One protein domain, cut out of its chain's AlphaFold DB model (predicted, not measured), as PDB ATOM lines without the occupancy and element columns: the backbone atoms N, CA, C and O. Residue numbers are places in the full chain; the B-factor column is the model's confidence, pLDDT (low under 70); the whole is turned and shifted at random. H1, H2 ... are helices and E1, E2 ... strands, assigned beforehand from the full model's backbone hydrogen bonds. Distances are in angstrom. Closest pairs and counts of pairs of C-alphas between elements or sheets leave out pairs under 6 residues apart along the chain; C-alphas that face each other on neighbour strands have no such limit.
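AT A GLANCE: This is residues 501 to 583 of the 1048 residues of the protein "SNF2-related" of Lasallia pustulata (UniProt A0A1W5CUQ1). A small three-stranded sheet, E1 E2 E3, forms one end of this domain, and the short helix H3 stands at the other end with the loop of residues 556 to 567. Between them the short helix H1 sits in the middle, packed on both H3 and the long helix H2, which leads away from the sheet's end toward the far end. The printed part has 83 residues, with three named helices and three named strands in the order H1 E1 E2 E3 H2 H3; the sheet's order is E1 - E2 - E3, all antiparallel, and the class is mixed, helices and strands. The whole is compact, with a radius of gyration of the C-alphas of 13.1 A and spans of 38 by 26 by 21 A.

IN THESE COORDINATES: Find C-alpha 503 at (186.531, 128.455, 165.999), where H1 begins; it takes residues 503 to 509, 9.9 A long. E1 follows at residues 512 to 517, 13.6 A, then E2 at residues 525 to 529, 12.8 A, and E3 at residues 538 to 540. Look next at C-alpha 541, at (181.295, 126.399, 162.994): from there H2 runs over residues 541 to 555 for 21.1 A. H3, residues 568 to 576, is 12.5 A long and ends at C-alpha 576, at (192.281, 137.773, 171.916).

HOW THE PARTS SIT: Start at H1, which touches H2; their closest C-alphas, of Cys 506 and Asn 545, are 5.5 A apart, and they run the same way at a steep tilt of 59 degrees. H1 also touches H3, with the C-alphas of Leu 505 and Ile 573 closest at 6.4 A, opposite ways at a steep tilt of 49 degrees. H2 and H3 are apart. E1, E2 and E3 make a meander, each strand the antiparallel neighbour of the one before. In the hairpin E1 and E2, look for N 515 and O 526, 2.8 A apart, within hydrogen-bond range. In the hairpin E2 and E3, N 539 and O 527 are within range at 2.8 A. H1 is on the sheet at a height over the sheet of 7.8 A, and only just stands up from it, rising 40.1 degrees. H2 only grazes the sheet, with residues 541 to 546; H3 is not on it. In H1, H2 and H3 every O i to N i+4 pair is within hydrogen-bond range.

THE WHOLE: The two C-alphas farthest apart are those of Gln 520 and Asn 566, at 40.8 A. The printed part has no cut. The link from H2 to H3, 12 residues, is long. The mean pLDDT of the printed part is 89.6, and residues 520 to 521 are under 70.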
ATOM      1  N   PRO A 501     188.205 134.374 162.698       90.25
ATOM      2  CA  PRO A 501     188.747 134.053 164.023       90.25
ATOM      3  C   PRO A 501     188.664 132.559 164.378       90.25
ATOM      4  O   PRO A 501     187.800 131.833 163.883       90.25
ATOM      5  N   MET A 502     189.542 132.106 165.279       91.38
ATOM      6  CA  MET A 502     189.641 130.697 165.688       91.38
ATOM      7  C   MET A 502     188.325 130.153 166.255       91.38
ATOM      8  O   MET A 502     187.772 130.707 167.208       91.38
ATOM      9  N   VAL A 503     187.856 129.029 165.703       92.19
ATOM     10  CA  VAL A 503     186.531 128.455 165.999       92.19
ATOM     11  C   VAL A 503     186.301 128.225 167.496       92.19
ATOM     12  O   VAL A 503     185.233 128.582 167.994       92.19
ATOM     13  N   ASP A 504     187.272 127.685 168.238       93.25
ATOM     14  CA  ASP A 504     187.074 127.386 169.663       93.25
ATOM     15  C   ASP A 504     186.995 128.670 170.534       93.25
ATOM     16  O   ASP A 504     186.239 128.692 171.508       93.25
ATOM     17  N   LEU A 505     187.634 129.786 170.136       93.69
ATOM     18  CA  LEU A 505     187.423 131.102 170.776       93.69
ATOM     19  C   LEU A 505     186.009 131.639 170.501       93.69
ATOM     20  O   LEU A 505     185.356 132.181 171.394       93.69
ATOM     21  N   CYS A 506     185.516 131.472 169.270       94.88
ATOM     22  CA  CYS A 506     184.175 131.906 168.875       94.88
ATOM     23  C   CYS A 506     183.076 131.094 169.569       94.88
ATOM     24  O   CYS A 506     182.065 131.658 169.996       94.88
ATOM     25  N   ARG A 507     183.292 129.782 169.721       94.44
ATOM     26  CA  ARG A 507     182.419 128.878 170.479       94.44
ATOM     27  C   ARG A 507     182.325 129.283 171.945       94.44
ATOM     28  O   ARG A 507     181.218 129.349 172.469       94.44
ATOM     29  N   ALA A 508     183.454 129.592 172.584       93.19
ATOM     30  CA  ALA A 508     183.469 130.053 173.969       93.19
ATOM     31  C   ALA A 508     182.728 131.392 174.127       93.19
ATOM     32  O   ALA A 508     181.808 131.487 174.937       93.19
ATOM     33  N   LEU A 509     183.058 132.400 173.304       93.88
ATOM     34  CA  LEU A 509     182.431 133.732 173.329       93.88
ATOM     35  C   LEU A 509     180.893 133.681 173.255       93.88
ATOM     36  O   LEU A 509     180.212 134.411 173.976       93.88
ATOM     37  N   LEU A 510     180.354 132.837 172.373       93.44
ATOM     38  CA  LEU A 510     178.915 132.711 172.128       93.44
ATOM     39  C   LEU A 510     178.232 131.632 172.993       93.44
ATOM     40  O   LEU A 510     177.024 131.430 172.848       93.44
ATOM     41  N   ASP A 511     178.971 130.976 173.898       93.69
ATOM     42  CA  ASP A 511     178.521 129.828 174.704       93.69
ATOM     43  C   ASP A 511     177.824 128.773 173.828       93.69
ATOM     44  O   ASP A 511     176.617 128.530 173.909       93.69
ATOM     45  N   MET A 512     178.596 128.228 172.888       94.75
ATOM     46  CA  MET A 512     178.124 127.262 171.904       94.75
ATOM     47  C   MET A 512     178.216 125.839 172.454       94.75
ATOM     48  O   MET A 512     179.309 125.307 172.642       94.75
ATOM     49  N   THR A 513     177.071 125.185 172.654       93.56
ATOM     50  CA  THR A 513     177.015 123.764 173.033       93.56
ATOM     51  C   THR A 513     176.827 122.894 171.796       93.56
ATOM     52  O   THR A 513     175.838 123.053 171.081       93.56
ATOM     53  N   VAL A 514     177.751 121.960 171.548       93.38
ATOM     54  CA  VAL A 514     177.642 120.979 170.454       93.38
ATOM     55  C   VAL A 514     176.482 120.021 170.740       93.38
ATOM     56  O   VAL A 514     176.476 119.337 171.761       93.38
ATOM     57  N   VAL A 515     175.514 119.952 169.824       92.56
ATOM     58  CA  VAL A 515     174.327 119.078 169.910       92.56
ATOM     59  C   VAL A 515     174.356 117.920 168.911       92.56
ATOM     60  O   VAL A 515     173.583 116.972 169.034       92.56
ATOM     61  N   GLY A 516     175.252 117.955 167.923       89.75
ATOM     62  CA  GLY A 516     175.412 116.861 166.973       89.75
ATOM     63  C   GLY A 516     176.420 117.152 165.867       89.75
ATOM     64  O   GLY A 516     177.177 118.115 165.924       89.75
ATOM     65  N   LYS A 517     176.403 116.311 164.831       89.06
ATOM     66  CA  LYS A 517     177.247 116.438 163.634       89.06
ATOM     67  C   LYS A 517     176.423 116.730 162.381       89.06
ATOM     68  O   LYS A 517     175.258 116.327 162.301       89.06
ATOM     69  N   HIS A 518     177.012 117.425 161.413       83.75
ATOM     70  CA  HIS A 518     176.430 117.759 160.106       83.75
ATOM     71  C   HIS A 518     176.946 116.846 158.985       83.75
ATOM     72  O   HIS A 518     178.051 116.306 159.060       83.75
ATOM     73  N   GLY A 519     176.139 116.708 157.929       72.12
ATOM     74  CA  GLY A 519     176.453 115.917 156.738       72.12
ATOM     75  C   GLY A 519     176.511 114.402 156.979       72.12
ATOM     76  O   GLY A 519     176.491 113.915 158.111       72.12
ATOM     77  N   GLN A 520     176.610 113.631 155.894       65.75
ATOM     78  CA  GLN A 520     176.758 112.169 155.975       65.75
ATOM     79  C   GLN A 520     178.100 111.758 156.604       65.75
ATOM     80  O   GLN A 520     178.153 110.795 157.364       65.75
ATOM     81  N   ALA A 521     179.164 112.525 156.339       66.56
ATOM     82  CA  ALA A 521     180.508 112.283 156.871       66.56
ATOM     83  C   ALA A 521     180.650 112.587 158.377       66.56
ATOM     84  O   ALA A 521     181.634 112.177 158.984       66.56
ATOM     85  N   LYS A 522     179.690 113.304 158.985       77.44
ATOM     86  CA  LYS A 522     179.664 113.660 160.418       77.44
ATOM     87  C   LYS A 522     180.926 114.379 160.940       77.44
ATOM     88  O   LYS A 522     181.249 114.280 162.122       77.44
ATOM     89  N   ILE A 523     181.631 115.117 160.078       76.00
ATOM     90  CA  ILE A 523     182.865 115.841 160.434       76.00
ATOM     91  C   ILE A 523     182.530 117.143 161.176       76.00
ATOM     92  O   ILE A 523     182.947 117.335 162.318       76.00
ATOM     93  N   LEU A 524     181.752 118.017 160.532       83.62
ATOM     94  CA  LEU A 524     181.394 119.352 161.022       83.62
ATOM     95  C   LEU A 524     180.439 119.272 162.224       83.62
ATOM     96  O   LEU A 524     179.505 118.468 162.212       83.62
ATOM     97  N   ASP A 525     180.650 120.101 163.249       88.69
ATOM     98  CA  ASP A 525     179.757 120.179 164.412       88.69
ATOM     99  C   ASP A 525     178.511 121.034 164.128       88.69
ATOM    100  O   ASP A 525     178.544 121.994 163.356       88.69
ATOM    101  N   ARG A 526     177.405 120.681 164.791       91.81
ATOM    102  CA  ARG A 526     176.194 121.497 164.948       91.81
ATOM    103  C   ARG A 526     176.091 121.919 166.405       91.81
ATOM    104  O   ARG A 526     176.088 121.055 167.283       91.81
ATOM    105  N   SER A 527     175.985 123.221 166.656       93.19
ATOM    106  CA  SER A 527     176.002 123.791 168.007       93.19
ATOM    107  C   SER A 527     174.879 124.803 168.228       93.19
ATOM    108  O   SER A 527     174.596 125.615 167.350       93.19
ATOM    109  N   VAL A 528     174.261 124.806 169.410       94.00
ATOM    110  CA  VAL A 528     173.264 125.817 169.814       94.00
ATOM    111  C   VAL A 528     173.925 126.939 170.613       94.00
ATOM    112  O   VAL A 528     174.886 126.692 171.337       94.00
ATOM    113  N   CYS A 529     173.428 128.172 170.473       94.19
ATOM    114  CA  CYS A 529     173.957 129.343 171.177       94.19
ATOM    115  C   CYS A 529     173.205 129.586 172.491       94.19
ATOM    116  O   CYS A 529     172.022 129.923 172.471       94.19
ATOM    117  N   ASN A 530     173.904 129.496 173.624       91.62
ATOM    118  CA  ASN A 530     173.339 129.753 174.952       91.62
ATOM    119  C   ASN A 530     173.439 131.233 175.380       91.62
ATOM    120  O   ASN A 530     173.025 131.586 176.488       91.62
ATOM    121  N   VAL A 531     174.052 132.107 174.571       90.81
ATOM    122  CA  VAL A 531     174.073 133.559 174.820       90.81
ATOM    123  C   VAL A 531     172.773 134.226 174.357       90.81
ATOM    124  O   VAL A 531     172.213 135.016 175.111       90.81
ATOM    125  N   ILE A 532     172.267 133.908 173.160       89.94
ATOM    126  CA  ILE A 532     171.069 134.554 172.597       89.94
ATOM    127  C   ILE A 532     169.788 133.883 173.125       89.94
ATOM    128  O   ILE A 532     169.529 132.725 172.785       89.94
ATOM    129  N   PRO A 533     168.936 134.579 173.908       76.06
ATOM    130  CA  PRO A 533     167.731 133.975 174.463       76.06
ATOM    131  C   PRO A 533     166.778 133.476 173.374       76.06
ATOM    132  O   PRO A 533     166.494 134.182 172.409       76.06
ATOM    133  N   GLN A 534     166.229 132.275 173.572       80.00
ATOM    134  CA  GLN A 534     165.196 131.673 172.718       80.00
ATOM    135  C   GLN A 534     165.596 131.438 171.243       80.00
ATOM    136  O   GLN A 534     164.717 131.162 170.424       80.00
ATOM    137  N   CYS A 535     166.885 131.503 170.888       88.19
ATOM    138  CA  CYS A 535     167.351 131.143 169.548       88.19
ATOM    139  C   CYS A 535     167.097 129.648 169.263       88.19
ATOM    140  O   CYS A 535     167.406 128.791 170.089       88.19
ATOM    141  N   LYS A 536     166.526 129.327 168.094       85.19
ATOM    142  CA  LYS A 536     166.152 127.952 167.686       85.19
ATOM    143  C   LYS A 536     166.918 127.488 166.444       85.19
ATOM    144  O   LYS A 536     166.332 126.913 165.522       85.19
ATOM    145  N   VAL A 537     168.215 127.786 166.406       92.25
ATOM    146  CA  VAL A 537     169.133 127.417 165.320       92.25
ATOM    147  C   VAL A 537     170.256 126.547 165.866       92.25
ATOM    148  O   VAL A 537     170.865 126.861 166.888       92.25
ATOM    149  N   GLU A 538     170.546 125.475 165.140       94.00
ATOM    150  CA  GLU A 538     171.791 124.731 165.262       94.00
ATOM    151  C   GLU A 538     172.775 125.293 164.232       94.00
ATOM    152  O   GLU A 538     172.571 125.151 163.026       94.00
ATOM    153  N   PHE A 539     173.811 125.976 164.704       94.50
ATOM    154  CA  PHE A 539     174.804 126.636 163.864       94.50
ATOM    155  C   PHE A 539     175.962 125.698 163.526       94.50
ATOM    156  O   PHE A 539     176.402 124.906 164.362       94.50
ATOM    157  N   LEU A 540     176.490 125.840 162.313       92.88
ATOM    158  CA  LEU A 540     177.776 125.265 161.914       92.88
ATOM    159  C   LEU A 540     178.925 126.184 162.343       92.88
ATOM    160  O   LEU A 540     178.751 127.399 162.427       92.88
ATOM    161  N   ASP A 541     180.123 125.635 162.535       91.00
ATOM    162  CA  ASP A 541     181.295 126.399 162.994       91.00
ATOM    163  C   ASP A 541     181.651 127.606 162.105       91.00
ATOM    164  O   ASP A 541     182.065 128.647 162.614       91.00
ATOM    165  N   SER A 542     181.405 127.524 160.793       90.44
ATOM    166  CA  SER A 542     181.532 128.667 159.876       90.44
ATOM    167  C   SER A 542     180.529 129.788 160.183       90.44
ATOM    168  O   SER A 542     180.852 130.971 160.094       90.44
ATOM    169  N   GLN A 543     179.304 129.462 160.587       94.06
ATOM    170  CA  GLN A 543     178.297 130.461 160.958       94.06
ATOM    171  C   GLN A 543     178.664 131.111 162.301       94.06
ATOM    172  O   GLN A 543     178.530 132.324 162.451       94.06
ATOM    173  N   VAL A 544     179.221 130.330 163.236       94.81
ATOM    174  CA  VAL A 544     179.735 130.810 164.529       94.81
ATOM    175  C   VAL A 544     180.925 131.760 164.334       94.81
ATOM    176  O   VAL A 544     180.849 132.916 164.751       94.81
ATOM    177  N   ASN A 545     182.002 131.334 163.659       93.44
ATOM    178  CA  ASN A 545     183.181 132.191 163.454       93.44
ATOM    179  C   ASN A 545     182.883 133.384 162.522       93.44
ATOM    180  O   ASN A 545     183.445 134.463 162.706       93.44
ATOM    181  N   GLY A 546     181.920 133.238 161.603       94.56
ATOM    182  CA  GLY A 546     181.444 134.327 160.748       94.56
ATOM    183  C   GLY A 546     180.698 135.409 161.525       94.56
ATOM    184  O   GLY A 546     180.993 136.590 161.360       94.56
ATOM    185  N   ALA A 547     179.788 135.026 162.425       96.38
ATOM    186  CA  ALA A 547     179.088 135.983 163.278       96.38
ATOM    187  C   ALA A 547     180.058 136.720 164.220       96.38
ATOM    188  O   ALA A 547     179.913 137.923 164.434       96.38
ATOM    189  N   VAL A 548     181.090 136.032 164.728       95.69
ATOM    190  CA  VAL A 548     182.136 136.665 165.548       95.69
ATOM    191  C   VAL A 548     183.008 137.615 164.725       95.69
ATOM    192  O   VAL A 548     183.205 138.739 165.175       95.69
ATOM    193  N   PHE A 549     183.438 137.259 163.509       94.50
ATOM    194  CA  PHE A 549     184.122 138.201 162.604       94.50
ATOM    195  C   PHE A 549     183.281 139.466 162.371       94.50
ATOM    196  O   PHE A 549     183.795 140.585 162.448       94.50
ATOM    197  N   MET A 550     181.966 139.307 162.168       95.94
ATOM    198  CA  MET A 550     181.064 140.448 162.009       95.94
ATOM    199  C   MET A 550     181.014 141.334 163.267       95.94
ATOM    200  O   MET A 550     181.027 142.560 163.146       95.94
ATOM    201  N   LEU A 551     181.041 140.756 164.475       94.94
ATOM    202  CA  LEU A 551     181.166 141.516 165.729       94.94
ATOM    203  C   LEU A 551     182.518 142.240 165.838       94.94
ATOM    204  O   LEU A 551     182.529 143.436 166.136       94.94
ATOM    205  N   GLN A 552     183.635 141.560 165.554       92.75
ATOM    206  CA  GLN A 552     184.989 142.137 165.597       92.75
ATOM    207  C   GLN A 552     185.097 143.382 164.711       92.75
ATOM    208  O   GLN A 552     185.474 144.452 165.180       92.75
ATOM    209  N   ARG A 553     184.704 143.266 163.439       93.00
ATOM    210  CA  ARG A 553     184.789 144.353 162.454       93.00
ATOM    211  C   ARG A 553     183.777 145.486 162.710       93.00
ATOM    212  O   ARG A 553     184.039 146.641 162.375       93.00
ATOM    213  N   THR A 554     182.648 145.199 163.367       94.25
ATOM    214  CA  THR A 554     181.632 146.213 163.734       94.25
ATOM    215  C   THR A 554     182.005 147.024 164.979       94.25
ATOM    216  O   THR A 554     181.782 148.237 165.014       94.25
ATOM    217  N   LEU A 555     182.555 146.372 166.010       91.56
ATOM    218  CA  LEU A 555     182.767 146.961 167.339       91.56
ATOM    219  C   LEU A 555     184.241 147.253 167.665       91.56
ATOM    220  O   LEU A 555     184.517 148.074 168.535       91.56
ATOM    221  N   GLY A 556     185.191 146.583 167.008       89.81
ATOM    222  CA  GLY A 556     186.622 146.590 167.335       89.81
ATOM    223  C   GLY A 556     186.952 145.795 168.606       89.81
ATOM    224  O   GLY A 556     187.790 144.898 168.594       89.81
ATOM    225  N   SER A 557     186.244 146.066 169.704       88.94
ATOM    226  CA  SER A 557     186.287 145.281 170.946       88.94
ATOM    227  C   SER A 557     184.915 144.676 171.232       88.94
ATOM    228  O   SER A 557     183.919 145.397 171.300       88.94
ATOM    229  N   ILE A 558     184.839 143.353 171.398       87.62
ATOM    230  CA  ILE A 558     183.566 142.666 171.648       87.62
ATOM    231  C   ILE A 558     183.180 142.810 173.124       87.62
ATOM    232  O   ILE A 558     183.906 142.359 174.010       87.62
ATOM    233  N   LEU A 559     182.007 143.390 173.387       86.88
ATOM    234  CA  LEU A 559     181.411 143.380 174.722       86.88
ATOM    235  C   LEU A 559     180.866 141.984 175.040       86.88
ATOM    236  O   LEU A 559     180.144 141.389 174.239       86.88
ATOM    237  N   LEU A 560     181.224 141.458 176.211       90.19
ATOM    238  CA  LEU A 560     180.774 140.153 176.691       90.19
ATOM    239  C   LEU A 560     179.283 140.166 177.050       90.19
ATOM    240  O   LEU A 560     178.765 141.151 177.576       90.19
ATOM    241  N   ALA A 561     178.619 139.026 176.851       87.38
ATOM    242  CA  ALA A 561     177.283 138.796 177.388       87.38
ATOM    243  C   ALA A 561     177.260 139.013 178.914       87.38
ATOM    244  O   ALA A 561     178.207 138.659 179.617       87.38
ATOM    245  N   THR A 562     176.158 139.545 179.447       84.62
ATOM    246  CA  THR A 562     176.042 139.970 180.860       84.62
ATOM    247  C   THR A 562     176.406 138.884 181.877       84.62
ATOM    248  O   THR A 562     177.034 139.189 182.889       84.62
ATOM    249  N   LYS A 563     176.104 137.609 181.586       85.38
ATOM    250  CA  LYS A 563     176.491 136.450 182.415       85.38
ATOM    251  C   LYS A 563     178.010 136.241 182.554       85.38
ATOM    252  O   LYS A 563     178.446 135.629 183.520       85.38
ATOM    253  N   PHE A 564     178.804 136.774 181.624       88.19
ATOM    254  CA  PHE A 564     180.266 136.671 181.584       88.19
ATOM    255  C   PHE A 564     180.988 137.973 181.966       88.19
ATOM    256  O   PHE A 564     182.214 137.997 181.986       88.19
ATOM    257  N   ALA A 565     180.273 139.057 182.295       79.75
ATOM    258  CA  ALA A 565     180.877 140.376 182.535       79.75
ATOM    259  C   ALA A 565     181.981 140.369 183.618       79.75
ATOM    260  O   ALA A 565     182.976 141.089 183.506       79.75
ATOM    261  N   ASN A 566     181.833 139.515 184.637       85.19
ATOM    262  CA  ASN A 566     182.787 139.371 185.739       85.19
ATOM    263  C   ASN A 566     183.881 138.308 185.500       85.19
ATOM    264  O   ASN A 566     184.865 138.293 186.243       85.19
ATOM    265  N   ASP A 567     183.768 137.481 184.461       89.88
ATOM    266  CA  ASP A 567     184.661 136.350 184.195       89.88
ATOM    267  C   ASP A 567     186.013 136.801 183.598       89.88
ATOM    268  O   ASP A 567     186.084 137.546 182.618       89.88
ATOM    269  N   ALA A 568     187.117 136.367 184.215       89.06
ATOM    270  CA  ALA A 568     188.470 136.731 183.796       89.06
ATOM    271  C   ALA A 568     188.966 135.957 182.561       89.06
ATOM    272  O   ALA A 568     189.695 136.527 181.748       89.06
ATOM    273  N   CYS A 569     188.555 134.698 182.390       89.06
ATOM    274  CA  CYS A 569     188.883 133.891 181.217       89.06
ATOM    275  C   CYS A 569     188.168 134.446 179.979       89.06
ATOM    276  O   CYS A 569     188.799 134.693 178.950       89.06
ATOM    277  N   MET A 570     186.879 134.768 180.115       90.38
ATOM    278  CA  MET A 570     186.082 135.362 179.040       90.38
ATOM    279  C   MET A 570     186.592 136.748 178.632       90.38
ATOM    280  O   MET A 570     186.627 137.053 177.440       90.38
ATOM    281  N   ARG A 571     187.075 137.572 179.577       90.06
ATOM    282  CA  ARG A 571     187.782 138.825 179.240       90.06
ATOM    283  C   ARG A 571     189.080 138.574 178.468       90.06
ATOM    284  O   ARG A 571     189.361 139.309 177.528       90.06
ATOM    285  N   GLY A 572     189.831 137.522 178.804       90.06
ATOM    286  CA  GLY A 572     190.998 137.087 178.029       90.06
ATOM    287  C   GLY A 572     190.643 136.671 176.595       90.06
ATOM    288  O   GLY A 572     191.323 137.070 175.654       90.06
ATOM    289  N   ILE A 573     189.541 135.938 176.410       89.75
ATOM    290  CA  ILE A 573     189.029 135.539 175.087       89.75
ATOM    291  C   ILE A 573     188.573 136.766 174.281       89.75
ATOM    292  O   ILE A 573     188.947 136.904 173.119       89.75
ATOM    293  N   ALA A 574     187.836 137.699 174.892       89.94
ATOM    294  CA  ALA A 574     187.435 138.946 174.237       89.94
ATOM    295  C   ALA A 574     188.642 139.817 173.837       89.94
ATOM    296  O   ALA A 574     188.626 140.418 172.765       89.94
ATOM    297  N   ALA A 575     189.708 139.838 174.648       89.56
ATOM    298  CA  ALA A 575     190.958 140.524 174.318       89.56
ATOM    299  C   ALA A 575     191.701 139.863 173.141       89.56
ATOM    300  O   ALA A 575     192.147 140.571 172.242       89.56
ATOM    301  N   LYS A 576     191.761 138.521 173.083       89.88
ATOM    302  CA  LYS A 576     192.281 137.773 171.916       89.88
ATOM    303  C   LYS A 576     191.465 138.002 170.636       89.88
ATOM    304  O   LYS A 576     191.978 137.801 169.542       89.88
ATOM    305  N   LEU A 577     190.208 138.430 170.764       89.50
ATOM    306  CA  LEU A 577     189.319 138.772 169.651       89.50
ATOM    307  C   LEU A 577     189.271 140.285 169.343       89.50
ATOM    308  O   LEU A 577     188.445 140.701 168.528       89.50
ATOM    309  N   LYS A 578     190.143 141.115 169.936       88.81
ATOM    310  CA  LYS A 578     190.260 142.542 169.586       88.81
ATOM    311  C   LYS A 578     190.678 142.716 168.115       88.81
ATOM    312  O   LYS A 578     191.487 141.960 167.590       88.81
ATOM    313  N   SER A 579     190.121 143.727 167.456       89.06
ATOM    314  CA  SER A 579     190.329 144.072 166.048       89.06
ATOM    315  C   SER A 579     190.310 145.591 165.866       89.06
ATOM    316  O   SER A 579     189.705 146.312 166.663       89.06
ATOM    317  N   VAL A 580     190.868 146.085 164.757       89.38
ATOM    318  CA  VAL A 580     190.500 147.414 164.241       89.38
ATOM    319  C   VAL A 580     188.998 147.450 163.928       89.38
ATOM    320  O   VAL A 580     188.418 146.445 163.501       89.38
ATOM    321  N   ARG A 581     188.355 148.601 164.140       91.56
ATOM    322  CA  ARG A 581     186.938 148.818 163.840       91.56
ATOM    323  C   ARG A 581     186.763 149.356 162.418       91.56
ATOM    324  O   ARG A 581     187.094 150.503 162.142       91.56
ATOM    325  N   THR A 582     186.182 148.552 161.535       92.94
ATOM    326  CA  THR A 582     185.920 148.904 160.126       92.94
ATOM    327  C   THR A 582     184.464 149.322 159.874       92.94
ATOM    328  O   THR A 582     184.079 149.566 158.732       92.94
ATOM    329  N   HIS A 583     183.639 149.390 160.932       92.69
ATOM    330  CA  HIS A 583     182.182 149.619 160.878       92.69
ATOM    331  C   HIS A 583     181.465 148.670 159.901       92.69
ATOM    332  O   HIS A 583     180.494 149.028 159.234       92.69
TER     333      HIS A 583